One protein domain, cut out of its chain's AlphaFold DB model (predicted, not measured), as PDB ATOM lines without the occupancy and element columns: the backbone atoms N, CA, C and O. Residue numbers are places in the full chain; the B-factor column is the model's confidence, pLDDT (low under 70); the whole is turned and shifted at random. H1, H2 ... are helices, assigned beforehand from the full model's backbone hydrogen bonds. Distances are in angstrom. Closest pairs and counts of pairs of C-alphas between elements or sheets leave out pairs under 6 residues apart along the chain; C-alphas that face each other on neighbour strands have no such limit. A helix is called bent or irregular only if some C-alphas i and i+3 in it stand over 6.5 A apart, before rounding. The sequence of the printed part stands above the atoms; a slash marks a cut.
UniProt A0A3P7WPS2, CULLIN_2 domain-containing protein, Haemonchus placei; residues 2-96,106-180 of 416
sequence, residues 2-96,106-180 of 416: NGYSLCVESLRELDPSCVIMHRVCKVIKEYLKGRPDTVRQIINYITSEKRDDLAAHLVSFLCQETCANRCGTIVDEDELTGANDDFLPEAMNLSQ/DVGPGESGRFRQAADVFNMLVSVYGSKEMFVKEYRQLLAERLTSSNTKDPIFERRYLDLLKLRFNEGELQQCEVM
ATOM      1  N   ASN A   2      14.138  60.994 -24.642       81.44
ATOM      2  CA  ASN A   2      15.110  62.024 -24.250       81.44
ATOM      3  C   ASN A   2      14.769  62.769 -22.933       81.44
ATOM      4  O   ASN A   2      15.592  62.853 -22.026       81.44
ATOM      5  N   GLY A   3      13.516  63.212 -22.758       84.44
ATOM      6  CA  GLY A   3      13.093  63.877 -21.515       84.44
ATOM      7  C   GLY A   3      13.213  63.009 -20.252       84.44
ATOM      8  O   GLY A   3      13.503  63.531 -19.183       84.44
ATOM      9  N   TYR A   4      13.054  61.686 -20.371       85.88
ATOM     10  CA  TYR A   4      13.248  60.765 -19.246       85.88
ATOM     11  C   TYR A   4      14.732  60.600 -18.908       85.88
ATOM     12  O   TYR A   4      15.084  60.652 -17.736       85.88
ATOM     13  N   SER A   5      15.617  60.472 -19.907       82.56
ATOM     14  CA  SER A   5      17.059  60.379 -19.636       82.56
ATOM     15  C   SER A   5      17.620  61.648 -19.003       82.56
ATOM     16  O   SER A   5      18.369  61.543 -18.041       82.56
ATOM     17  N   LEU A   6      17.205  62.828 -19.481       84.06
ATOM     18  CA  LEU A   6      17.614  64.101 -18.881       84.06
ATOM     19  C   LEU A   6      17.090  64.232 -17.448       84.06
ATOM     20  O   LEU A   6      17.812  64.679 -16.568       84.06
ATOM     21  N   CYS A   7      15.857  63.786 -17.193       86.94
ATOM     22  CA  CYS A   7      15.296  63.764 -15.844       86.94
ATOM     23  C   CYS A   7      16.112  62.865 -14.901       86.94
ATOM     24  O   CYS A   7      16.420  63.286 -13.791       86.94
ATOM     25  N   VAL A   8      16.510  61.671 -15.351       84.75
ATOM     26  CA  VAL A   8      17.377  60.763 -14.580       84.75
ATOM     27  C   VAL A   8      18.738  61.405 -14.296       84.75
ATOM     28  O   VAL A   8      19.183  61.396 -13.153       84.75
ATOM     29  N   GLU A   9      19.378  62.002 -15.304       83.12
ATOM     30  CA  GLU A   9      20.675  62.678 -15.153       83.12
ATOM     31  C   GLU A   9      20.585  63.857 -14.169       83.12
ATOM     32  O   GLU A   9      21.345  63.912 -13.204       83.12
ATOM     33  N   SER A  10      19.595  64.742 -14.329       87.12
ATOM     34  CA  SER A  10      19.406  65.904 -13.448       87.12
ATOM     35  C   SER A  10      19.038  65.520 -12.012       87.12
ATOM     36  O   SER A  10      19.528  66.130 -11.064       87.12
ATOM     37  N   LEU A  11      18.179  64.511 -11.817       86.38
ATOM     38  CA  LEU A  11      17.793  64.064 -10.472       86.38
ATOM     39  C   LEU A  11      18.945  63.371  -9.745       86.38
ATOM     40  O   LEU A  11      19.033  63.477  -8.525       86.38
ATOM     41  N   ARG A  12      19.835  62.704 -10.483       81.94
ATOM     42  CA  ARG A  12      21.035  62.081  -9.924       81.94
ATOM     43  C   ARG A  12      22.062  63.109  -9.455       81.94
ATOM     44  O   ARG A  12      22.722  62.883  -8.446       81.94
ATOM     45  N   GLU A  13      22.205  64.224 -10.168       83.31
ATOM     46  CA  GLU A  13      23.057  65.334  -9.724       83.31
ATOM     47  C   GLU A  13      22.486  66.040  -8.488       83.31
ATOM     48  O   GLU A  13      23.241  66.483  -7.623       83.31
ATOM     49  N   LEU A  14      21.157  66.124  -8.390       87.38
ATOM     50  CA  LEU A  14      20.466  66.777  -7.280       87.38
ATOM     51  C   LEU A  14      20.462  65.926  -6.002       87.38
ATOM     52  O   LEU A  14      20.656  66.460  -4.911       87.38
ATOM     53  N   ASP A  15      20.231  64.619  -6.129       83.69
ATOM     54  CA  ASP A  15      20.136  63.674  -5.016       83.69
ATOM     55  C   ASP A  15      21.062  62.460  -5.234       83.69
ATOM     56  O   ASP A  15      20.667  61.483  -5.882       83.69
ATOM     57  N   PRO A  16      22.270  62.466  -4.634       78.19
ATOM     58  CA  PRO A  16      23.204  61.343  -4.711       78.19
ATOM     59  C   PRO A  16      22.678  60.040  -4.091       78.19
ATOM     60  O   PRO A  16      23.221  58.975  -4.378       78.19
ATOM     61  N   SER A  17      21.645  60.102  -3.237       78.31
ATOM     62  CA  SER A  17      21.018  58.912  -2.645       78.31
ATOM     63  C   SER A  17      20.053  58.204  -3.604       78.31
ATOM     64  O   SER A  17      19.615  57.085  -3.325       78.31
ATOM     65  N   CYS A  18      19.737  58.834  -4.744       84.12
ATOM     66  CA  CYS A  18      18.826  58.345  -5.776       84.12
ATOM     67  C   CYS A  18      17.381  58.089  -5.294       84.12
ATOM     68  O   CYS A  18      16.584  57.535  -6.055       84.12
ATOM     69  N   VAL A  19      16.995  58.483  -4.076       85.62
ATOM     70  CA  VAL A  19      15.665  58.200  -3.506       85.62
ATOM     71  C   VAL A  19      14.577  58.969  -4.255       85.62
ATOM     72  O   VAL A  19      13.567  58.391  -4.670       85.62
ATOM     73  N   ILE A  20      14.797  60.266  -4.496       86.69
ATOM     74  CA  ILE A  20      13.836  61.116  -5.218       86.69
ATOM     75  C   ILE A  20      13.653  60.604  -6.648       86.69
ATOM     76  O   ILE A  20      12.528  60.510  -7.149       86.69
ATOM     77  N   MET A  21      14.756  60.214  -7.287       87.19
ATOM     78  CA  MET A  21      14.753  59.686  -8.643       87.19
ATOM     79  C   MET A  21      13.863  58.448  -8.773       87.19
ATOM     80  O   MET A  21      13.043  58.400  -9.688       87.19
ATOM     81  N   HIS A  22      13.962  57.479  -7.860       84.94
ATOM     82  CA  HIS A  22      13.136  56.268  -7.914       84.94
ATOM     83  C   HIS A  22      11.651  56.577  -7.739       84.94
ATOM     84  O   HIS A  22      10.830  56.060  -8.499       84.94
ATOM     85  N   ARG A  23      11.300  57.473  -6.809       86.50
ATOM     86  CA  ARG A  23       9.905  57.883  -6.585       86.50
ATOM     87  C   ARG A  23       9.300  58.566  -7.815       86.50
ATOM     88  O   ARG A  23       8.202  58.205  -8.233       86.50
ATOM     89  N   VAL A  24      10.021  59.507  -8.429       88.81
ATOM     90  CA  VAL A  24       9.559  60.214  -9.639       88.81
ATOM     91  C   VAL A  24       9.502  59.267 -10.839       88.81
ATOM     92  O   VAL A  24       8.498  59.212 -11.552       88.81
ATOM     93  N   CYS A  25      10.556  58.476 -11.050       87.00
ATOM     94  CA  CYS A  25      10.634  57.565 -12.186       87.00
ATOM     95  C   CYS A  25       9.600  56.445 -12.100       87.00
ATOM     96  O   CYS A  25       9.159  55.988 -13.146       87.00
ATOM     97  N   LYS A  26       9.156  56.029 -10.905       86.00
ATOM     98  CA  LYS A  26       8.086  55.030 -10.746       86.00
ATOM     99  C   LYS A  26       6.795  55.443 -11.460       86.00
ATOM    100  O   LYS A  26       6.258  54.663 -12.240       86.00
ATOM    101  N   VAL A  27       6.366  56.695 -11.292       88.88
ATOM    102  CA  VAL A  27       5.168  57.239 -11.960       88.88
ATOM    103  C   VAL A  27       5.343  57.249 -13.483       88.88
ATOM    104  O   VAL A  27       4.440  56.885 -14.236       88.88
ATOM    105  N   ILE A  28       6.535  57.627 -13.953       88.75
ATOM    106  CA  ILE A  28       6.844  57.657 -15.387       88.75
ATOM    107  C   ILE A  28       6.903  56.230 -15.961       88.75
ATOM    108  O   ILE A  28       6.373  55.988 -17.045       88.75
ATOM    109  N   LYS A  29       7.495  55.273 -15.233       85.88
ATOM    110  CA  LYS A  29       7.558  53.850 -15.601       85.88
ATOM    111  C   LYS A  29       6.153  53.274 -15.779       85.88
ATOM    112  O   LYS A  29       5.900  52.637 -16.796       85.88
ATOM    113  N   GLU A  30       5.239  53.520 -14.839       86.50
ATOM    114  CA  GLU A  30       3.846  53.050 -14.921       86.50
ATOM    115  C   GLU A  30       3.138  53.571 -16.177       86.50
ATOM    116  O   GLU A  30       2.488  52.808 -16.891       86.50
ATOM    117  N   TYR A  31       3.345  54.845 -16.514       88.44
ATOM    118  CA  TYR A  31       2.810  55.425 -17.743       88.44
ATOM    119  C   TYR A  31       3.410  54.793 -19.010       88.44
ATOM    120  O   TYR A  31       2.691  54.451 -19.951       88.44
ATOM    121  N   LEU A  32       4.735  54.627 -19.045       86.75
ATOM    122  CA  LEU A  32       5.454  54.078 -20.195       86.75
ATOM    123  C   LEU A  32       5.129  52.597 -20.440       86.75
ATOM    124  O   LEU A  32       5.052  52.188 -21.601       86.75
ATOM    125  N   LYS A  33       4.881  51.820 -19.378       84.12
ATOM    126  CA  LYS A  33       4.454  50.412 -19.460       84.12
ATOM    127  C   LYS A  33       3.101  50.238 -20.156       84.12
ATOM    128  O   LYS A  33       2.875  49.208 -20.781       84.12
ATOM    129  N   GLY A  34       2.216  51.237 -20.104       84.00
ATOM    130  CA  GLY A  34       0.913  51.193 -20.780       84.00
ATOM    131  C   GLY A  34       0.976  51.331 -22.307       84.00
ATOM    132  O   GLY A  34      -0.026  51.105 -22.984       84.00
ATOM    133  N   ARG A  35       2.129  51.714 -22.867       87.12
ATOM    134  CA  ARG A  35       2.299  51.956 -24.305       87.12
ATOM    135  C   ARG A  35       3.028  50.787 -24.987       87.12
ATOM    136  O   ARG A  35       4.123  50.426 -24.553       87.12
ATOM    137  N   PRO A  36       2.475  50.217 -26.074       78.94
ATOM    138  CA  PRO A  36       3.028  49.018 -26.710       78.94
ATOM    139  C   PRO A  36       4.333  49.271 -27.486       78.94
ATOM    140  O   PRO A  36       5.096  48.341 -27.732       78.94
ATOM    141  N   ASP A  37       4.609  50.514 -27.884       83.31
ATOM    142  CA  ASP A  37       5.767  50.910 -28.692       83.31
ATOM    143  C   ASP A  37       6.994  51.313 -27.859       83.31
ATOM    144  O   ASP A  37       8.110  51.354 -28.386       83.31
ATOM    145  N   THR A  38       6.813  51.562 -26.558       85.00
ATOM    146  CA  THR A  38       7.849  52.029 -25.624       85.00
ATOM    147  C   THR A  38       9.127  51.209 -25.717       85.00
ATOM    148  O   THR A  38      10.215  51.763 -25.840       85.00
ATOM    149  N   VAL A  39       9.000  49.886 -25.700       82.00
ATOM    150  CA  VAL A  39      10.126  48.949 -25.714       82.00
ATOM    151  C   VAL A  39      10.977  49.132 -26.969       82.00
ATOM    152  O   VAL A  39      12.194  49.315 -26.909       82.00
ATOM    153  N   ARG A  40      10.339  49.142 -28.136       83.19
ATOM    154  CA  ARG A  40      11.061  49.286 -29.399       83.19
ATOM    155  C   ARG A  40      11.704  50.668 -29.514       83.19
ATOM    156  O   ARG A  40      12.815  50.782 -30.029       83.19
ATOM    157  N   GLN A  41      11.045  51.698 -28.985       85.12
ATOM    158  CA  GLN A  41      11.587  53.056 -28.918       85.12
ATOM    159  C   GLN A  41      12.787  53.165 -27.970       85.12
ATOM    160  O   GLN A  41      13.751  53.834 -28.318       85.12
ATOM    161  N   ILE A  42      12.792  52.485 -26.816       84.12
ATOM    162  CA  ILE A  42      13.946  52.477 -25.898       84.12
ATOM    163  C   ILE A  42      15.147  51.814 -26.552       84.12
ATOM    164  O   ILE A  42      16.219  52.408 -26.580       84.12
ATOM    165  N   ILE A  43      14.991  50.609 -27.106       82.38
ATOM    166  CA  ILE A  43      16.128  49.935 -27.744       82.38
ATOM    167  C   ILE A  43      16.643  50.775 -28.907       82.38
ATOM    168  O   ILE A  43      17.853  50.954 -29.020       82.38
ATOM    169  N   ASN A  44      15.766  51.347 -29.738       83.06
ATOM    170  CA  ASN A  44      16.194  52.268 -30.792       83.06
ATOM    171  C   ASN A  44      16.908  53.499 -30.235       83.06
ATOM    172  O   ASN A  44      17.941  53.872 -30.773       83.06
ATOM    173  N   TYR A  45      16.422  54.085 -29.144       81.62
ATOM    174  CA  TYR A  45      17.052  55.227 -28.490       81.62
ATOM    175  C   TYR A  45      18.472  54.900 -28.009       81.62
ATOM    176  O   TYR A  45      19.423  55.595 -28.364       81.62
ATOM    177  N   ILE A  46      18.625  53.792 -27.278       77.06
ATOM    178  CA  ILE A  46      19.904  53.334 -26.721       77.06
ATOM    179  C   ILE A  46      20.883  52.945 -27.853       77.06
ATOM    180  O   ILE A  46      22.062  53.275 -27.798       77.06
ATOM    181  N   THR A  47      20.393  52.306 -28.920       73.06
ATOM    182  CA  THR A  47      21.233  51.784 -30.019       73.06
ATOM    183  C   THR A  47      21.413  52.743 -31.212       73.06
ATOM    184  O   THR A  47      22.242  52.478 -32.087       73.06
ATOM    185  N   SER A  48      20.621  53.818 -31.325       71.19
ATOM    186  CA  SER A  48      20.624  54.736 -32.484       71.19
ATOM    187  C   SER A  48      20.796  56.208 -32.149       71.19
ATOM    188  O   SER A  48      21.598  56.857 -32.811       71.19
ATOM    189  N   GLU A  49      20.066  56.745 -31.170       62.28
ATOM    190  CA  GLU A  49      20.076  58.190 -30.890       62.28
ATOM    191  C   GLU A  49      21.184  58.594 -29.905       62.28
ATOM    192  O   GLU A  49      21.807  59.630 -30.101       62.28
ATOM    193  N   LYS A  50      21.506  57.758 -28.905       62.19
ATOM    194  CA  LYS A  50      22.594  57.990 -27.927       62.19
ATOM    195  C   LYS A  50      23.875  57.185 -28.217       62.19
ATOM    196  O   LYS A  50      24.572  56.767 -27.293       62.19
ATOM    197  N   ARG A  51      24.197  56.947 -29.496       63.28
ATOM    198  CA  ARG A  51      25.356  56.119 -29.908       63.28
ATOM    199  C   ARG A  51      26.684  56.592 -29.310       63.28
ATOM    200  O   ARG A  51      27.457  55.755 -28.854       63.28
ATOM    201  N   ASP A  52      26.906  57.903 -29.272       60.22
ATOM    202  CA  ASP A  52      28.173  58.490 -28.821       60.22
ATOM    203  C   ASP A  52      28.187  58.752 -27.303       60.22
ATOM    204  O   ASP A  52      29.162  58.420 -26.626       60.22
ATOM    205  N   ASP A  53      27.074  59.230 -26.738       62.03
ATOM    206  CA  ASP A  53      26.948  59.507 -25.299       62.03
ATOM    207  C   ASP A  53      27.005  58.227 -24.458       62.03
ATOM    208  O   ASP A  53      27.682  58.165 -23.432       62.03
ATOM    209  N   LEU A  54      26.319  57.165 -24.894       58.28
ATOM    210  CA  LEU A  54      26.319  55.908 -24.159       58.28
ATOM    211  C   LEU A  54      27.664  55.188 -24.293       58.28
ATOM    212  O   LEU A  54      28.121  54.593 -23.324       58.28
ATOM    213  N   ALA A  55      28.334  55.286 -25.444       58.53
ATOM    214  CA  ALA A  55      29.703  54.803 -25.584       58.53
ATOM    215  C   ALA A  55      30.651  55.546 -24.629       58.53
ATOM    216  O   ALA A  55      31.442  54.898 -23.953       58.53
ATOM    217  N   ALA A  56      30.521  56.867 -24.480       61.28
ATOM    218  CA  ALA A  56      31.291  57.636 -23.501       61.28
ATOM    219  C   ALA A  56      30.980  57.226 -22.046       61.28
ATOM    220  O   ALA A  56      31.900  57.047 -21.246       61.28
ATOM    221  N   HIS A  57      29.709  56.995 -21.703       59.00
ATOM    222  CA  HIS A  57      29.297  56.503 -20.378       59.00
ATOM    223  C   HIS A  57      29.732  55.049 -20.105       59.00
ATOM    224  O   HIS A  57      30.014  54.693 -18.963       59.00
ATOM    225  N   LEU A  58      29.800  54.197 -21.129       58.91
ATOM    226  CA  LEU A  58      30.278  52.813 -21.018       58.91
ATOM    227  C   LEU A  58      31.814  52.735 -21.025       58.91
ATOM    228  O   LEU A  58      32.382  51.828 -20.428       58.91
ATOM    229  N   VAL A  59      32.505  53.703 -21.629       55.75
ATOM    230  CA  VAL A  59      33.969  53.837 -21.560       55.75
ATOM    231  C   VAL A  59      34.409  54.451 -20.228       55.75
ATOM    232  O   VAL A  59      35.402  54.002 -19.661       55.75
ATOM    233  N   SER A  60      33.651  55.396 -19.658       55.28
ATOM    234  CA  SER A  60      33.934  55.925 -18.312       55.28
ATOM    235  C   SER A  60      33.835  54.855 -17.214       55.28
ATOM    236  O   SER A  60      34.435  55.006 -16.152       55.28
ATOM    237  N   PHE A  61      33.138  53.744 -17.483       52.62
ATOM    238  CA  PHE A  61      33.140  52.540 -16.649       52.62
ATOM    239  C   PHE A  61      34.472  51.765 -16.707       52.62
ATOM    240  O   PHE A  61      34.888  51.211 -15.695       52.62
ATOM    241  N   LEU A  62      35.173  51.763 -17.850       48.56
ATOM    242  CA  LEU A  62      36.502  51.144 -17.994       48.56
ATOM    243  C   LEU A  62      37.616  52.001 -17.367       48.56
ATOM    244  O   LEU A  62      38.624  51.468 -16.906       48.56
ATOM    245  N   CYS A  63      37.437  53.324 -17.319       47.94
ATOM    246  CA  CYS A  63      38.347  54.252 -16.646       47.94
ATOM    247  C   CYS A  63      38.113  54.223 -15.124       47.94
ATOM    248  O   CYS A  63      37.474  55.096 -14.542       47.94
ATOM    249  N   GLN A  64      38.652  53.187 -14.488       46.22
ATOM    250  CA  GLN A  64      38.516  52.801 -13.078       46.22
ATOM    251  C   GLN A  64      39.030  53.825 -12.032       46.22
ATOM    252  O   GLN A  64      39.183  53.475 -10.866       46.22
ATOM    253  N   GLU A  65      39.305  55.082 -12.391       37.56
ATOM    254  CA  GLU A  65      40.037  56.017 -11.518       37.56
ATOM    255  C   GLU A  65      39.181  56.892 -10.592       37.56
ATOM    256  O   GLU A  65      39.741  57.584  -9.749       37.56
ATOM    257  N   THR A  66      37.845  56.871 -10.657       38.19
ATOM    258  CA  THR A  66      37.053  57.766  -9.780       38.19
ATOM    259  C   THR A  66      35.891  57.141  -9.022       38.19
ATOM    260  O   THR A  66      35.321  57.817  -8.165       38.19
ATOM    261  N   CYS A  67      35.462  55.903  -9.299       41.00
ATOM    262  CA  CYS A  67      34.120  55.489  -8.861       41.00
ATOM    263  C   CYS A  67      34.021  54.028  -8.425       41.00
ATOM    264  O   CYS A  67      33.348  53.218  -9.056       41.00
ATOM    265  N   ALA A  68      34.637  53.729  -7.285       38.12
ATOM    266  CA  ALA A  68      34.568  52.434  -6.614       38.12
ATOM    267  C   ALA A  68      33.137  51.976  -6.222       38.12
ATOM    268  O   ALA A  68      32.954  50.803  -5.921       38.12
ATOM    269  N   ASN A  69      32.122  52.851  -6.274       43.91
ATOM    270  CA  ASN A  69      30.748  52.558  -5.823       43.91
ATOM    271  C   ASN A  69      29.704  52.406  -6.946       43.91
ATOM    272  O   ASN A  69      28.510  52.347  -6.667       43.91
ATOM    273  N   ARG A  70      30.100  52.365  -8.224       52.22
ATOM    274  CA  ARG A  70      29.132  52.178  -9.317       52.22
ATOM    275  C   ARG A  70      29.074  50.714  -9.729       52.22
ATOM    276  O   ARG A  70      29.893  50.274 -10.530       52.22
ATOM    277  N   CYS A  71      28.093  49.976  -9.207       51.12
ATOM    278  CA  CYS A  71      27.729  48.676  -9.768       51.12
ATOM    279  C   CYS A  71      27.159  48.930 -11.172       51.12
ATOM    280  O   CYS A  71      26.065  49.468 -11.335       51.12
ATOM    281  N   GLY A  72      27.982  48.671 -12.192       55.19
ATOM    282  CA  GLY A  72      27.603  48.853 -13.589       55.19
ATOM    283  C   GLY A  72      26.601  47.800 -14.045       55.19
ATOM    284  O   GLY A  72      25.794  48.089 -14.923       55.19
ATOM    285  N   THR A  73      26.615  46.619 -13.432       65.31
ATOM    286  CA  THR A  73      25.746  45.491 -13.767       65.31
ATOM    287  C   THR A  73      24.273  45.870 -13.632       65.31
ATOM    288  O   THR A  73      23.873  46.599 -12.721       65.31
ATOM    289  N   ILE A  74      23.453  45.403 -14.572       66.56
ATOM    290  CA  ILE A  74      22.001  45.537 -14.474       66.56
ATOM    291  C   ILE A  74      21.547  44.676 -13.308       66.56
ATOM    292  O   ILE A  74      21.799  43.473 -13.268       66.56
ATOM    293  N   VAL A  75      20.853  45.312 -12.382       72.06
ATOM    294  CA  VAL A  75      20.243  44.668 -11.233       72.06
ATOM    295  C   VAL A  75      18.733  44.727 -11.385       72.06
ATOM    296  O   VAL A  75      18.188  45.781 -11.726       72.06
ATOM    297  N   ASP A  76      18.072  43.591 -11.178       72.19
ATOM    298  CA  ASP A  76      16.617  43.517 -11.216       72.19
ATOM    299  C   ASP A  76      16.043  43.979  -9.867       72.19
ATOM    300  O   ASP A  76      16.521  43.582  -8.803       72.19
ATOM    301  N   GLU A  77      15.035  44.852  -9.915       73.25
ATOM    302  CA  GLU A  77      14.377  45.405  -8.723       73.25
ATOM    303  C   GLU A  77      13.720  44.271  -7.918       73.25
ATOM    304  O   GLU A  77      13.816  44.230  -6.688       73.25
ATOM    305  N   ASP A  78      13.138  43.297  -8.623       72.19
ATOM    306  CA  ASP A  78      12.428  42.166  -8.025       72.19
ATOM    307  C   ASP A  78      13.387  41.150  -7.372       72.19
ATOM    308  O   ASP A  78      13.030  40.524  -6.375       72.19
ATOM    309  N   GLU A  79      14.619  41.008  -7.880       71.81
ATOM    310  CA  GLU A  79      15.634  40.099  -7.313       71.81
ATOM    311  C   GLU A  79      16.227  40.626  -5.994       71.81
ATOM    312  O   GLU A  79      16.654  39.844  -5.143       71.81
ATOM    313  N   LEU A  80      16.259  41.950  -5.819       73.31
ATOM    314  CA  LEU A  80      16.873  42.616  -4.665       73.31
ATOM    315  C   LEU A  80      15.871  43.033  -3.587       73.31
ATOM    316  O   LEU A  80      16.272  43.363  -2.470       73.31
ATOM    317  N   THR A  81      14.577  43.031  -3.892       73.50
ATOM    318  CA  THR A  81      13.550  43.413  -2.921       73.50
ATOM    319  C   THR A  81      13.531  42.421  -1.755       73.50
ATOM    320  O   THR A  81      13.275  41.232  -1.927       73.50
ATOM    321  N   GLY A  82      13.813  42.908  -0.543       70.75
ATOM    322  CA  GLY A  82      13.919  42.073   0.659       70.75
ATOM    323  C   GLY A  82      15.207  41.244   0.759       70.75
ATOM    324  O   GLY A  82      15.370  40.503   1.732       70.75
ATOM    325  N   ALA A  83      16.131  41.377  -0.197       70.69
ATOM    326  CA  ALA A  83      17.475  40.835  -0.071       70.69
ATOM    327  C   ALA A  83      18.280  41.672   0.932       70.69
ATOM    328  O   ALA A  83      18.139  42.892   1.008       70.69
ATOM    329  N   ASN A  84      19.134  41.015   1.717       72.38
ATOM    330  CA  ASN A  84      20.058  41.735   2.577       72.38
ATOM    331  C   ASN A  84      21.319  42.094   1.779       72.38
ATOM    332  O   ASN A  84      22.119  41.219   1.435       72.38
ATOM    333  N   ASP A  85      21.476  43.392   1.517       70.62
ATOM    334  CA  ASP A  85      22.580  43.968   0.751       70.62
ATOM    335  C   ASP A  85      23.966  43.613   1.321       70.62
ATOM    336  O   ASP A  85      24.929  43.542   0.554       70.62
ATOM    337  N   ASP A  86      24.069  43.331   2.628       69.12
ATOM    338  CA  ASP A  86      25.322  42.984   3.318       69.12
ATOM    339  C   ASP A  86      25.892  41.616   2.898       69.12
ATOM    340  O   ASP A  86      27.093  41.374   3.026       69.12
ATOM    341  N   PHE A  87      25.049  40.715   2.381       68.69
ATOM    342  CA  PHE A  87      25.451  39.365   1.964       68.69
ATOM    343  C   PHE A  87      25.761  39.249   0.469       68.69
ATOM    344  O   PHE A  87      26.060  38.158  -0.019       68.69
ATOM    345  N   LEU A  88      25.701  40.352  -0.279       67.81
ATOM    346  CA  LEU A  88      26.026  40.336  -1.701       67.81
ATOM    347  C   LEU A  88      27.552  40.252  -1.905       67.81
ATOM    348  O   LEU A  88      28.302  40.893  -1.164       67.81
ATOM    349  N   PRO A  89      28.050  39.510  -2.917       62.03
ATOM    350  CA  PRO A  89      29.486  39.245  -3.098       62.03
ATOM    351  C   PRO A  89      30.369  40.502  -3.136       62.03
ATOM    352  O   PRO A  89      31.502  40.500  -2.664       62.03
ATOM    353  N   GLU A  90      29.838  41.603  -3.663       56.53
ATOM    354  CA  GLU A  90      30.525  42.894  -3.748       56.53
ATOM    355  C   GLU A  90      30.474  43.696  -2.437       56.53
ATOM    356  O   GLU A  90      31.321  44.560  -2.226       56.53
ATOM    357  N   ALA A  91      29.515  43.421  -1.545       55.31
ATOM    358  CA  ALA A  91      29.433  44.009  -0.198       55.31
ATOM    359  C   ALA A  91      30.435  43.366   0.763       55.31
ATOM    360  O   ALA A  91      30.919  44.011   1.688       55.31
ATOM    361  N   MET A  92      30.816  42.117   0.484       54.47
ATOM    362  CA  MET A  92      31.872  41.406   1.201       54.47
ATOM    363  C   MET A  92      33.278  41.956   0.909       54.47
ATOM    364  O   MET A  92      34.251  41.544   1.549       54.47
ATOM    365  N   ASN A  93      33.419  42.894  -0.036       60.12
ATOM    366  CA  ASN A  93      34.676  43.587  -0.274       60.12
ATOM    367  C   ASN A  93      34.934  44.605   0.855       60.12
ATOM    368  O   ASN A  93      34.521  45.764   0.804       60.12
ATOM    369  N   LEU A  94      35.674  44.161   1.874       56.84
ATOM    370  CA  LEU A  94      36.073  44.920   3.069       56.84
ATOM    371  C   LEU A  94      36.878  46.204   2.783       56.84
ATOM    372  O   LEU A  94      37.304  46.870   3.717       56.84
ATOM    373  N   SER A  95      37.125  46.578   1.528       60.72
ATOM    374  CA  SER A  95      37.782  47.844   1.180       60.72
ATOM    375  C   SER A  95      36.852  49.064   1.280       60.72
ATOM    376  O   SER A  95      37.341  50.186   1.415       60.72
ATOM    377  N   GLN A  96      35.526  48.870   1.282       61.84
ATOM    378  CA  GLN A  96      34.542  49.961   1.179       61.84
ATOM    379  C   GLN A  96      33.813  50.314   2.485       61.84
ATOM    380  O   GLN A  96      33.063  51.286   2.507       61.84
ATOM    381  N   ASP A 106      13.587  58.294   4.212       84.25
ATOM    382  CA  ASP A 106      12.590  58.147   3.156       84.25
ATOM    383  C   ASP A 106      12.582  56.759   2.495       84.25
ATOM    384  O   ASP A 106      11.700  56.471   1.680       84.25
ATOM    385  N   VAL A 107      13.557  55.907   2.806       82.56
ATOM    386  CA  VAL A 107      13.667  54.560   2.244       82.56
ATOM    387  C   VAL A 107      12.724  53.604   2.971       82.56
ATOM    388  O   VAL A 107      12.708  53.526   4.201       82.56
ATOM    389  N   GLY A 108      11.929  52.860   2.201       81.12
ATOM    390  CA  GLY A 108      11.043  51.833   2.741       81.12
ATOM    391  C   GLY A 108      11.821  50.606   3.250       81.12
ATOM    392  O   GLY A 108      12.841  50.240   2.662       81.12
ATOM    393  N   PRO A 109      11.352  49.909   4.302       77.19
ATOM    394  CA  PRO A 109      11.960  48.651   4.728       77.19
ATOM    395  C   PRO A 109      11.973  47.624   3.584       77.19
ATOM    396  O   PRO A 109      10.926  47.330   3.010       77.19
ATOM    397  N   GLY A 110      13.147  47.066   3.276       74.25
ATOM    398  CA  GLY A 110      13.326  46.068   2.210       74.25
ATOM    399  C   GLY A 110      13.681  46.638   0.831       74.25
ATOM    400  O   GLY A 110      13.913  45.855  -0.089       74.25
ATOM    401  N   GLU A 111      13.762  47.964   0.678       78.00
ATOM    402  CA  GLU A 111      14.283  48.591  -0.539       78.00
ATOM    403  C   GLU A 111      15.819  48.561  -0.547       78.00
ATOM    404  O   GLU A 111      16.465  49.255   0.241       78.00
ATOM    405  N   SER A 112      16.407  47.815  -1.482       75.94
ATOM    406  CA  SER A 112      17.863  47.687  -1.612       75.94
ATOM    407  C   SER A 112      18.545  49.023  -1.942       75.94
ATOM    408  O   SER A 112      18.227  49.693  -2.934       75.94
ATOM    409  N   GLY A 113      19.541  49.389  -1.134       74.44
ATOM    410  CA  GLY A 113      20.440  50.508  -1.399       74.44
ATOM    411  C   GLY A 113      21.321  50.262  -2.617       74.44
ATOM    412  O   GLY A 113      21.635  51.207  -3.344       74.44
ATOM    413  N   ARG A 114      21.641  48.997  -2.920       74.06
ATOM    414  CA  ARG A 114      22.380  48.643  -4.140       74.06
ATOM    415  C   ARG A 114      21.607  48.949  -5.407       74.06
ATOM    416  O   ARG A 114      22.182  49.536  -6.321       74.06
ATOM    417  N   PHE A 115      20.321  48.606  -5.454       74.25
ATOM    418  CA  PHE A 115      19.480  48.952  -6.600       74.25
ATOM    419  C   PHE A 115      19.463  50.471  -6.825       74.25
ATOM    420  O   PHE A 115      19.670  50.941  -7.946       74.25
ATOM    421  N   ARG A 116      19.345  51.252  -5.740       78.69
ATOM    422  CA  ARG A 116      19.376  52.719  -5.811       78.69
ATOM    423  C   ARG A 116      20.710  53.271  -6.311       78.69
ATOM    424  O   ARG A 116      20.724  54.167  -7.153       78.69
ATOM    425  N   GLN A 117      21.826  52.738  -5.824       72.25
ATOM    426  CA  GLN A 117      23.171  53.183  -6.206       72.25
ATOM    427  C   GLN A 117      23.569  52.740  -7.625       72.25
ATOM    428  O   GLN A 117      24.350  53.423  -8.292       72.25
ATOM    429  N   ALA A 118      23.001  51.636  -8.115       68.31
ATOM    430  CA  ALA A 118      23.188  51.133  -9.475       68.31
ATOM    431  C   ALA A 118      22.283  51.827 -10.513       68.31
ATOM    432  O   ALA A 118      22.363  51.525 -11.705       68.31
ATOM    433  N   ALA A 119      21.416  52.755 -10.103       67.81
ATOM    434  CA  ALA A 119      20.447  53.398 -10.980       67.81
ATOM    435  C   ALA A 119      21.090  54.449 -11.904       67.81
ATOM    436  O   ALA A 119      21.115  55.651 -11.648       67.81
ATOM    437  N   ASP A 120      21.635  53.960 -13.011       75.31
ATOM    438  CA  ASP A 120      22.103  54.756 -14.141       75.31
ATOM    439  C   ASP A 120      21.004  54.899 -15.205       75.31
ATOM    440  O   ASP A 120      20.044  54.130 -15.207       75.31
ATOM    441  N   VAL A 121      21.155  55.820 -16.164       79.06
ATOM    442  CA  VAL A 121      20.184  56.029 -17.262       79.06
ATOM    443  C   VAL A 121      19.838  54.713 -17.956       79.06
ATOM    444  O   VAL A 121      18.671  54.442 -18.226       79.06
ATOM    445  N   PHE A 122      20.841  53.866 -18.193       79.25
ATOM    446  CA  PHE A 122      20.646  52.552 -18.794       79.25
ATOM    447  C   PHE A 122      19.796  51.623 -17.908       79.25
ATOM    448  O   PHE A 122      18.777  51.115 -18.370       79.25
ATOM    449  N   ASN A 123      20.140  51.460 -16.626       79.75
ATOM    450  CA  ASN A 123      19.389  50.610 -15.686       79.75
ATOM    451  C   ASN A 123      17.967  51.152 -15.442       79.75
ATOM    452  O   ASN A 123      16.998  50.394 -15.361       79.75
ATOM    453  N   MET A 124      17.801  52.475 -15.434       82.81
ATOM    454  CA  MET A 124      16.498  53.134 -15.334       82.81
ATOM    455  C   MET A 124      15.642  52.973 -16.587       82.81
ATOM    456  O   MET A 124      14.419  53.007 -16.478       82.81
ATOM    457  N   LEU A 125      16.248  52.790 -17.763       82.50
ATOM    458  CA  LEU A 125      15.547  52.454 -19.001       82.50
ATOM    459  C   LEU A 125      15.197  50.965 -19.064       82.50
ATOM    460  O   LEU A 125      14.082  50.630 -19.458       82.50
ATOM    461  N   VAL A 126      16.102  50.077 -18.643       80.94
ATOM    462  CA  VAL A 126      15.844  48.628 -18.593       80.94
ATOM    463  C   VAL A 126      14.766  48.303 -17.559       80.94
ATOM    464  O   VAL A 126      13.853  47.550 -17.863       80.94
ATOM    465  N   SER A 127      14.754  48.949 -16.393       79.50
ATOM    466  CA  SER A 127      13.694  48.740 -15.391       79.50
ATOM    467  C   SER A 127      12.294  49.197 -15.842       79.50
ATOM    468  O   SER A 127      11.293  48.775 -15.262       79.50
ATOM    469  N   VAL A 128      12.166  49.998 -16.914       81.69
ATOM    470  CA  VAL A 128      10.854  50.256 -17.552       81.69
ATOM    471  C   VAL A 128      10.268  48.960 -18.133       81.69
ATOM    472  O   VAL A 128       9.049  48.799 -18.133       81.69
ATOM    473  N   TYR A 129      11.108  48.012 -18.567       74.19
ATOM    474  CA  TYR A 129      10.692  46.723 -19.139       74.19
ATOM    475  C   TYR A 129      10.099  45.763 -18.108       74.19
ATOM    476  O   TYR A 129       9.438  44.800 -18.492       74.19
ATOM    477  N   GLY A 130      10.338  45.996 -16.817       69.94
ATOM    478  CA  GLY A 130      10.138  44.983 -15.787       69.94
ATOM    479  C   GLY A 130      11.381  44.116 -15.652       69.94
ATOM    480  O   GLY A 130      12.085  44.284 -14.673       69.94
ATOM    481  N   SER A 131      11.694  43.282 -16.651       76.75
ATOM    482  CA  SER A 131      12.817  42.335 -16.570       76.75
ATOM    483  C   SER A 131      13.886  42.524 -17.648       76.75
ATOM    484  O   SER A 131      13.620  42.944 -18.783       76.75
ATOM    485  N   LYS A 132      15.115  42.115 -17.311       81.19
ATOM    486  CA  LYS A 132      16.257  42.054 -18.242       81.19
ATOM    487  C   LYS A 132      16.016  41.136 -19.449       81.19
ATOM    488  O   LYS A 132      16.465  41.432 -20.555       81.19
ATOM    489  N   GLU A 133      15.264  40.049 -19.276       82.50
ATOM    490  CA  GLU A 133      15.015  39.055 -20.331       82.50
ATOM    491  C   GLU A 133      14.198  39.629 -21.496       82.50
ATOM    492  O   GLU A 133      14.460  39.340 -22.668       82.50
ATOM    493  N   MET A 134      13.225  40.488 -21.180       82.56
ATOM    494  CA  MET A 134      12.391  41.153 -22.180       82.56
ATOM    495  C   MET A 134      13.213  42.107 -23.048       82.56
ATOM    496  O   MET A 134      13.010  42.160 -24.263       82.56
ATOM    497  N   PHE A 135      14.186  42.803 -22.452       84.69
ATOM    498  CA  PHE A 135      15.134  43.626 -23.199       84.69
ATOM    499  C   PHE A 135      15.958  42.779 -24.176       84.69
ATOM    500  O   PHE A 135      16.019  43.105 -25.361       84.69
ATOM    501  N   VAL A 136      16.543  41.667 -23.714       87.56
ATOM    502  CA  VAL A 136      17.380  40.788 -24.554       87.56
ATOM    503  C   VAL A 136      16.585  40.232 -25.737       87.56
ATOM    504  O   VAL A 136      17.067  40.235 -26.872       87.56
ATOM    505  N   LYS A 137      15.344  39.792 -25.501       86.88
ATOM    506  CA  LYS A 137      14.468  39.246 -26.546       86.88
ATOM    507  C   LYS A 137      14.180  40.260 -27.655       86.88
ATOM    508  O   LYS A 137      14.254  39.908 -28.835       86.88
ATOM    509  N   GLU A 138      13.858  41.492 -27.284       86.19
ATOM    510  CA  GLU A 138      13.524  42.567 -28.224       86.19
ATOM    511  C   GLU A 138      14.768  43.125 -28.916       86.19
ATOM    512  O   GLU A 138      14.753  43.370 -30.124       86.19
ATOM    513  N   TYR A 139      15.889  43.232 -28.197       87.81
ATOM    514  CA  TYR A 139      17.173  43.593 -28.789       87.81
ATOM    515  C   TYR A 139      17.602  42.574 -29.852       87.81
ATOM    516  O   TYR A 139      17.980  42.966 -30.954       87.81
ATOM    517  N   ARG A 140      17.445  41.271 -29.583       89.25
ATOM    518  CA  ARG A 140      17.694  40.202 -30.563       89.25
ATOM    519  C   ARG A 140      16.830  40.355 -31.818       89.25
ATOM    520  O   ARG A 140      17.329  40.192 -32.930       89.25
ATOM    521  N   GLN A 141      15.543  40.666 -31.655       88.12
ATOM    522  CA  GLN A 141      14.625  40.887 -32.776       88.12
ATOM    523  C   GLN A 141      15.062  42.084 -33.633       88.12
ATOM    524  O   GLN A 141      15.156  41.982 -34.856       88.12
ATOM    525  N   LEU A 142      15.391  43.199 -32.989       86.31
ATOM    526  CA  LEU A 142      15.831  44.420 -33.654       86.31
ATOM    527  C   LEU A 142      17.195  44.254 -34.339       86.31
ATOM    528  O   LEU A 142      17.368  44.708 -35.471       86.31
ATOM    529  N   LEU A 143      18.139  43.553 -33.707       86.88
ATOM    530  CA  LEU A 143      19.424  43.214 -34.314       86.88
ATOM    531  C   LEU A 143      19.221  42.346 -35.563       86.88
ATOM    532  O   LEU A 143      19.814  42.623 -36.604       86.88
ATOM    533  N   ALA A 144      18.333  41.347 -35.511       86.50
ATOM    534  CA  ALA A 144      18.021  40.512 -36.672       86.50
ATOM    535  C   ALA A 144      17.474  41.339 -37.842       86.50
ATOM    536  O   ALA A 144      17.875  41.147 -38.992       86.50
ATOM    537  N   GLU A 145      16.577  42.282 -37.560       82.38
ATOM    538  CA  GLU A 145      16.003  43.177 -38.564       82.38
ATOM    539  C   GLU A 145      17.054  44.112 -39.173       82.38
ATOM    540  O   GLU A 145      17.094  44.265 -40.394       82.38
ATOM    541  N   ARG A 146      17.959  44.677 -38.367       81.81
ATOM    542  CA  ARG A 146      19.047  45.536 -38.865       81.81
ATOM    543  C   ARG A 146      20.054  44.782 -39.717       81.81
ATOM    544  O   ARG A 146      20.393  45.242 -40.803       81.81
ATOM    545  N   LEU A 147      20.483  43.604 -39.265       81.81
ATOM    546  CA  LEU A 147      21.456  42.778 -39.979       81.81
ATOM    547  C   LEU A 147      20.903  42.228 -41.304       81.81
ATOM    548  O   LEU A 147      21.656  42.031 -42.260       81.81
ATOM    549  N   THR A 148      19.588  41.996 -41.377       77.25
ATOM    550  CA  THR A 148      18.927  41.494 -42.595       77.25
ATOM    551  C   THR A 148      18.467  42.591 -43.551       77.25
ATOM    552  O   THR A 148      18.223  42.298 -44.723       77.25
ATOM    553  N   SER A 149      18.375  43.840 -43.093       74.06
ATOM    554  CA  SER A 149      18.020  44.983 -43.935       74.06
ATOM    555  C   SER A 149      19.179  45.377 -44.857       74.06
ATOM    556  O   SER A 149      20.345  45.353 -44.470       74.06
ATOM    557  N   SER A 150      18.874  45.742 -46.107       59.88
ATOM    558  CA  SER A 150      19.883  46.111 -47.115       59.88
ATOM    559  C   SER A 150      20.543  47.469 -46.857       59.88
ATOM    560  O   SER A 150      21.658  47.690 -47.314       59.88
ATOM    561  N   ASN A 151      19.879  48.359 -46.116       54.06
ATOM    562  CA  ASN A 151      20.232  49.779 -46.043       54.06
ATOM    563  C   ASN A 151      21.236  50.140 -44.924       54.06
ATOM    564  O   ASN A 151      21.783  51.236 -44.924       54.06
ATOM    565  N   THR A 152      21.481  49.260 -43.942       54.34
ATOM    566  CA  THR A 152      22.216  49.627 -42.709       54.34
ATOM    567  C   THR A 152      23.052  48.476 -42.139       54.34
ATOM    568  O   THR A 152      22.895  48.089 -40.981       54.34
ATOM    569  N   LYS A 153      23.936  47.889 -42.949       61.91
ATOM    570  CA  LYS A 153      24.852  46.837 -42.482       61.91
ATOM    571  C   LYS A 153      26.168  47.447 -42.005       61.91
ATOM    572  O   LYS A 153      27.145  47.427 -42.746       61.91
ATOM    573  N   ASP A 154      26.214  47.942 -40.771       71.81
ATOM    574  CA  ASP A 154      27.494  48.180 -40.089       71.81
ATOM    575  C   ASP A 154      27.738  47.094 -39.023       71.81
ATOM    576  O   ASP A 154      27.451  47.289 -37.838       71.81
ATOM    577  N   PRO A 155      28.241  45.908 -39.426       73.00
ATOM    578  CA  PRO A 155      28.496  44.814 -38.492       73.00
ATOM    579  C   PRO A 155      29.623  45.137 -37.502       73.00
ATOM    580  O   PRO A 155      29.711  44.501 -36.454       73.00
ATOM    581  N   ILE A 156      30.498  46.101 -37.820       79.44
ATOM    582  CA  ILE A 156      31.607  46.501 -36.948       79.44
ATOM    583  C   ILE A 156      31.055  47.341 -35.801       79.44
ATOM    584  O   ILE A 156      31.400  47.100 -34.643       79.44
ATOM    585  N   PHE A 157      30.174  48.290 -36.116       79.75
ATOM    586  CA  PHE A 157      29.481  49.086 -35.114       79.75
ATOM    587  C   PHE A 157      28.625  48.215 -34.194       79.75
ATOM    588  O   PHE A 157      28.817  48.253 -32.980       79.75
ATOM    589  N   GLU A 158      27.749  47.376 -34.757       83.19
ATOM    590  CA  GLU A 158      26.872  46.501 -33.962       83.19
ATOM    591  C   GLU A 158      27.692  45.541 -33.076       83.19
ATOM    592  O   GLU A 158      27.300  45.243 -31.948       83.19
ATOM    593  N   ARG A 159      28.889  45.118 -33.522       84.31
ATOM    594  CA  ARG A 159      29.820  44.337 -32.694       84.31
ATOM    595  C   ARG A 159      30.395  45.133 -31.527       84.31
ATOM    596  O   ARG A 159      30.357  44.641 -30.405       84.31
ATOM    597  N   ARG A 160      30.925  46.333 -31.777       80.44
ATOM    598  CA  ARG A 160      31.470  47.196 -30.714       80.44
ATOM    599  C   ARG A 160      30.402  47.516 -29.678       80.44
ATOM    600  O   ARG A 160      30.652  47.424 -28.483       80.44
ATOM    601  N   TYR A 161      29.208  47.844 -30.149       80.81
ATOM    602  CA  TYR A 161      28.078  48.156 -29.296       80.81
ATOM    603  C   TYR A 161      27.624  46.943 -28.468       80.81
ATOM    604  O   TYR A 161      27.370  47.072 -27.271       80.81
ATOM    605  N   LEU A 162      27.605  45.741 -29.057       85.50
ATOM    606  CA  LEU A 162      27.345  44.508 -28.314       85.50
ATOM    607  C   LEU A 162      28.399  44.254 -27.230       85.50
ATOM    608  O   LEU A 162      28.044  43.878 -26.118       85.50
ATOM    609  N   ASP A 163      29.680  44.465 -27.536       82.56
ATOM    610  CA  ASP A 163      30.761  44.287 -26.562       82.56
ATOM    611  C   ASP A 163      30.653  45.302 -25.403       82.56
ATOM    612  O   ASP A 163      30.910  44.941 -24.256       82.56
ATOM    613  N   LEU A 164      30.170  46.525 -25.661       78.00
ATOM    614  CA  LEU A 164      29.839  47.497 -24.614       78.00
ATOM    615  C   LEU A 164      28.628  47.068 -23.769       78.00
ATOM    616  O   LEU A 164      28.652  47.216 -22.548       78.00
ATOM    617  N   LEU A 165      27.578  46.512 -24.389       81.25
ATOM    618  CA  LEU A 165      26.419  45.991 -23.656       81.25
ATOM    619  C   LEU A 165      26.811  44.849 -22.715       81.25
ATOM    620  O   LEU A 165      26.332  44.816 -21.589       81.25
ATOM    621  N   LYS A 166      27.713  43.948 -23.118       82.38
ATOM    622  CA  LYS A 166      28.169  42.834 -22.266       82.38
ATOM    623  C   LYS A 166      28.772  43.270 -20.934       82.38
ATOM    624  O   LYS A 166      28.738  42.489 -19.999       82.38
ATOM    625  N   LEU A 167      29.280  44.499 -20.820       76.62
ATOM    626  CA  LEU A 167      29.774  45.034 -19.543       76.62
ATOM    627  C   LEU A 167      28.661  45.194 -18.492       76.62
ATOM    628  O   LEU A 167      28.949  45.381 -17.316       76.62
ATOM    629  N   ARG A 168      27.396  45.174 -18.925       75.75
ATOM    630  CA  ARG A 168      26.202  45.407 -18.106       75.75
ATOM    631  C   ARG A 168      25.377  44.136 -17.870       75.75
ATOM    632  O   ARG A 168      24.552  44.128 -16.961       75.75
ATOM    633  N   PHE A 169      25.581  43.098 -18.682       80.38
ATOM    634  CA  PHE A 169      24.859  41.823 -18.627       80.38
ATOM    635  C   PHE A 169      25.763  40.709 -18.097       80.38
ATOM    636  O   PHE A 169      26.988  40.798 -18.175       80.38
ATOM    637  N   ASN A 170      25.157  39.636 -17.598       80.25
ATOM    638  CA  ASN A 170      25.905  38.460 -17.175       80.25
ATOM    639  C   ASN A 170      26.422  37.666 -18.384       80.25
ATOM    640  O   ASN A 170      25.925  37.776 -19.512       80.25
ATOM    641  N   GLU A 171      27.429  36.828 -18.142       76.56
ATOM    642  CA  GLU A 171      28.004  35.975 -19.178       76.56
ATOM    643  C   GLU A 171      26.935  35.041 -19.776       76.56
ATOM    644  O   GLU A 171      26.185  34.377 -19.063       76.56
ATOM    645  N   GLY A 172      26.843  35.006 -21.108       81.94
ATOM    646  CA  GLY A 172      25.909  34.144 -21.839       81.94
ATOM    647  C   GLY A 172      24.543  34.760 -22.174       81.94
ATOM    648  O   GLY A 172      23.923  34.322 -23.142       81.94
ATOM    649  N   GLU A 173      24.095  35.823 -21.492       85.31
ATOM    650  CA  GLU A 173      22.766  36.425 -21.740       85.31
ATOM    651  C   GLU A 173      22.631  36.991 -23.168       85.31
ATOM    652  O   GLU A 173      21.565  36.936 -23.781       85.31
ATOM    653  N   LEU A 174      23.737  37.472 -23.745       88.12
ATOM    654  CA  LEU A 174      23.799  38.036 -25.099       88.12
ATOM    655  C   LEU A 174      24.398  37.083 -26.148       88.12
ATOM    656  O   LEU A 174      24.613  37.489 -27.294       88.12
ATOM    657  N   GLN A 175      24.631  35.810 -25.807       90.25
ATOM    658  CA  GLN A 175      25.328  34.847 -26.670       90.25
ATOM    659  C   GLN A 175      24.663  34.687 -28.047       90.25
ATOM    660  O   GLN A 175      25.347  34.595 -29.066       90.25
ATOM    661  N   GLN A 176      23.328  34.701 -28.111       89.94
ATOM    662  CA  GLN A 176      22.600  34.585 -29.381       89.94
ATOM    663  C   GLN A 176      22.898  35.759 -30.325       89.94
ATOM    664  O   GLN A 176      23.122  35.548 -31.516       89.94
ATOM    665  N   CYS A 177      22.987  36.981 -29.792       90.31
ATOM    666  CA  CYS A 177      23.340  38.167 -30.577       90.31
ATOM    667  C   CYS A 177      24.780  38.083 -31.113       90.31
ATOM    668  O   CYS A 177      25.060  38.535 -32.224       90.31
ATOM    669  N   GLU A 178      25.694  37.461 -30.362       89.88
ATOM    670  CA  GLU A 178      27.066  37.232 -30.825       89.88
ATOM    671  C   GLU A 178      27.134  36.271 -32.005       89.88
ATOM    672  O   GLU A 178      27.858  36.533 -32.971       89.88
ATOM    673  N   VAL A 179      26.381  35.172 -31.928       91.19
ATOM    674  CA  VAL A 179      26.303  34.191 -33.013       91.19
ATOM    675  C   VAL A 179      25.726  34.846 -34.265       91.19
ATOM    676  O   VAL A 179      26.298  34.692 -35.337       91.19
ATOM    677  N   MET A 180      24.687  35.677 -34.136       89.38
ATOM    678  CA  MET A 180      24.115  36.409 -35.272       89.38
ATOM    679  C   MET A 180      25.140  37.312 -35.978       89.38
ATOM    680  O   MET A 180      25.215  37.322 -37.206       89.38
TER     681      MET A 180
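AT A GLANCE: This is residues 2 to 96 and 106 to 180 of the 416 residues of the protein "CULLIN_2 domain-containing protein" of Haemonchus placei (UniProt A0A3P7WPS2). The short helix H7 lies in the middle, with the hairpin of H1 and H2 packing on one side of it; H8, H9 and H10 run nearly alongside one another as a triangle of helices toward one end of the longest axis. H3 packs on H8, H4 crosses H9 slantwise, and the other end holds the short H5 and H6 among long loops, while residues 148 to 153 stick out beyond the triangle. Of 170 printed residues, 105 are in ten named helices, H1 to H10 in chain order, with no named strand: the class is all helix. The whole is compact, with a radius of gyration of the C-alphas of 16.6 A, and spans 52 by 37 by 26 A.

IN THESE COORDINATES: Find C-alpha 2 at (15.110, 62.024, -24.250), where H1 begins; it covers residues 2 to 14 and is 18.4 A long. Go on to H2, residues 19 to 33, 21.0 A long, and to H3, residues 38 to 49, 14.7 A long. H3 is neither bent nor irregular, but only just: C-alphas 46 and 49 are 6.4 A apart. H4 covers residues 51 to 62 and is 17.1 A long. Then come the short H5, residues 77 to 80, and, after the cut, H6, residues 113 to 117, and H7, residues 121 to 129. Look for C-alpha 132 at (16.257, 42.054, -18.242); there H8, the longest helix, begins and runs 24.5 A to residue 148. H9 covers residues 155 to 166 and is 16.3 A long. H10, residues 175 to 180, ends at C-alpha 180, (24.115, 36.409, -35.272).

HOW THE PARTS SIT: Begin at the hub, H7, which touches H1, H2, H3 and H8. Its closest C-alphas to H2 are those of Val 128 and Lys 29, 5.3 A apart, at a steep tilt of 44 degrees, the same way. With H1 they are those of Val 121 and Ser 5, 5.9 A apart. H1 and H2 form a hairpin at a shallow tilt of 13 degrees, opposite ways; Leu 11 and Met 21 have the closest C-alphas, 5.6 A apart. H7 and H8 only just touch, with 3 pairs of C-alphas within 8 A, and only at the corner; Val 126 and Lys 132 come closest, C-alphas 6.6 A apart. H3 touches H8 with residues 39 to 43 alone; the C-alphas of Ile 43 and Tyr 139 are closest, at 6.5 A. H10 touches H8 at a shallow tilt of 10 degrees, the same way, with the closest C-alphas those of Cys 177 and Arg 140, 6.0 A apart. H9 and H10 form a hairpin and only just touch, with 3 pairs within 8 A; the closest C-alphas, of Leu 162 and Glu 178, are 7.7 A apart. H4 and H9 also only just touch, with 3 pairs; Leu 58 and Leu 164 have C-alphas 6.4 A apart. H5 and H6 are close but not clearly touching, with the C-alphas of Glu 77 and Phe 115 closest at 6.6 A. H1 and H8 are apart. In H1, H3, H6, H8, H9 and H10 every O i to N i+4 pair is within hydrogen-bond range; in H2 10 of 11 are, in H4 5 of 8, in H7 3 of 5, and H5 is too short for such a pair.

THE WHOLE: The two C-alphas farthest apart, those of Leu 94 and Ser 150, are 52.7 A apart. Residues 97 to 105 are not printed, and C-alphas 96 and 106 are 23.5 A apart across the cut. The link from H4 to H5, residues 63 to 76, is long, and residues 81 to 96 hold no named element either. The mean pLDDT of the printed part is 75.2; look for values under 70 at residues 49 to 74, 86 to 96, 118 to 119, 130 and 150 to 153.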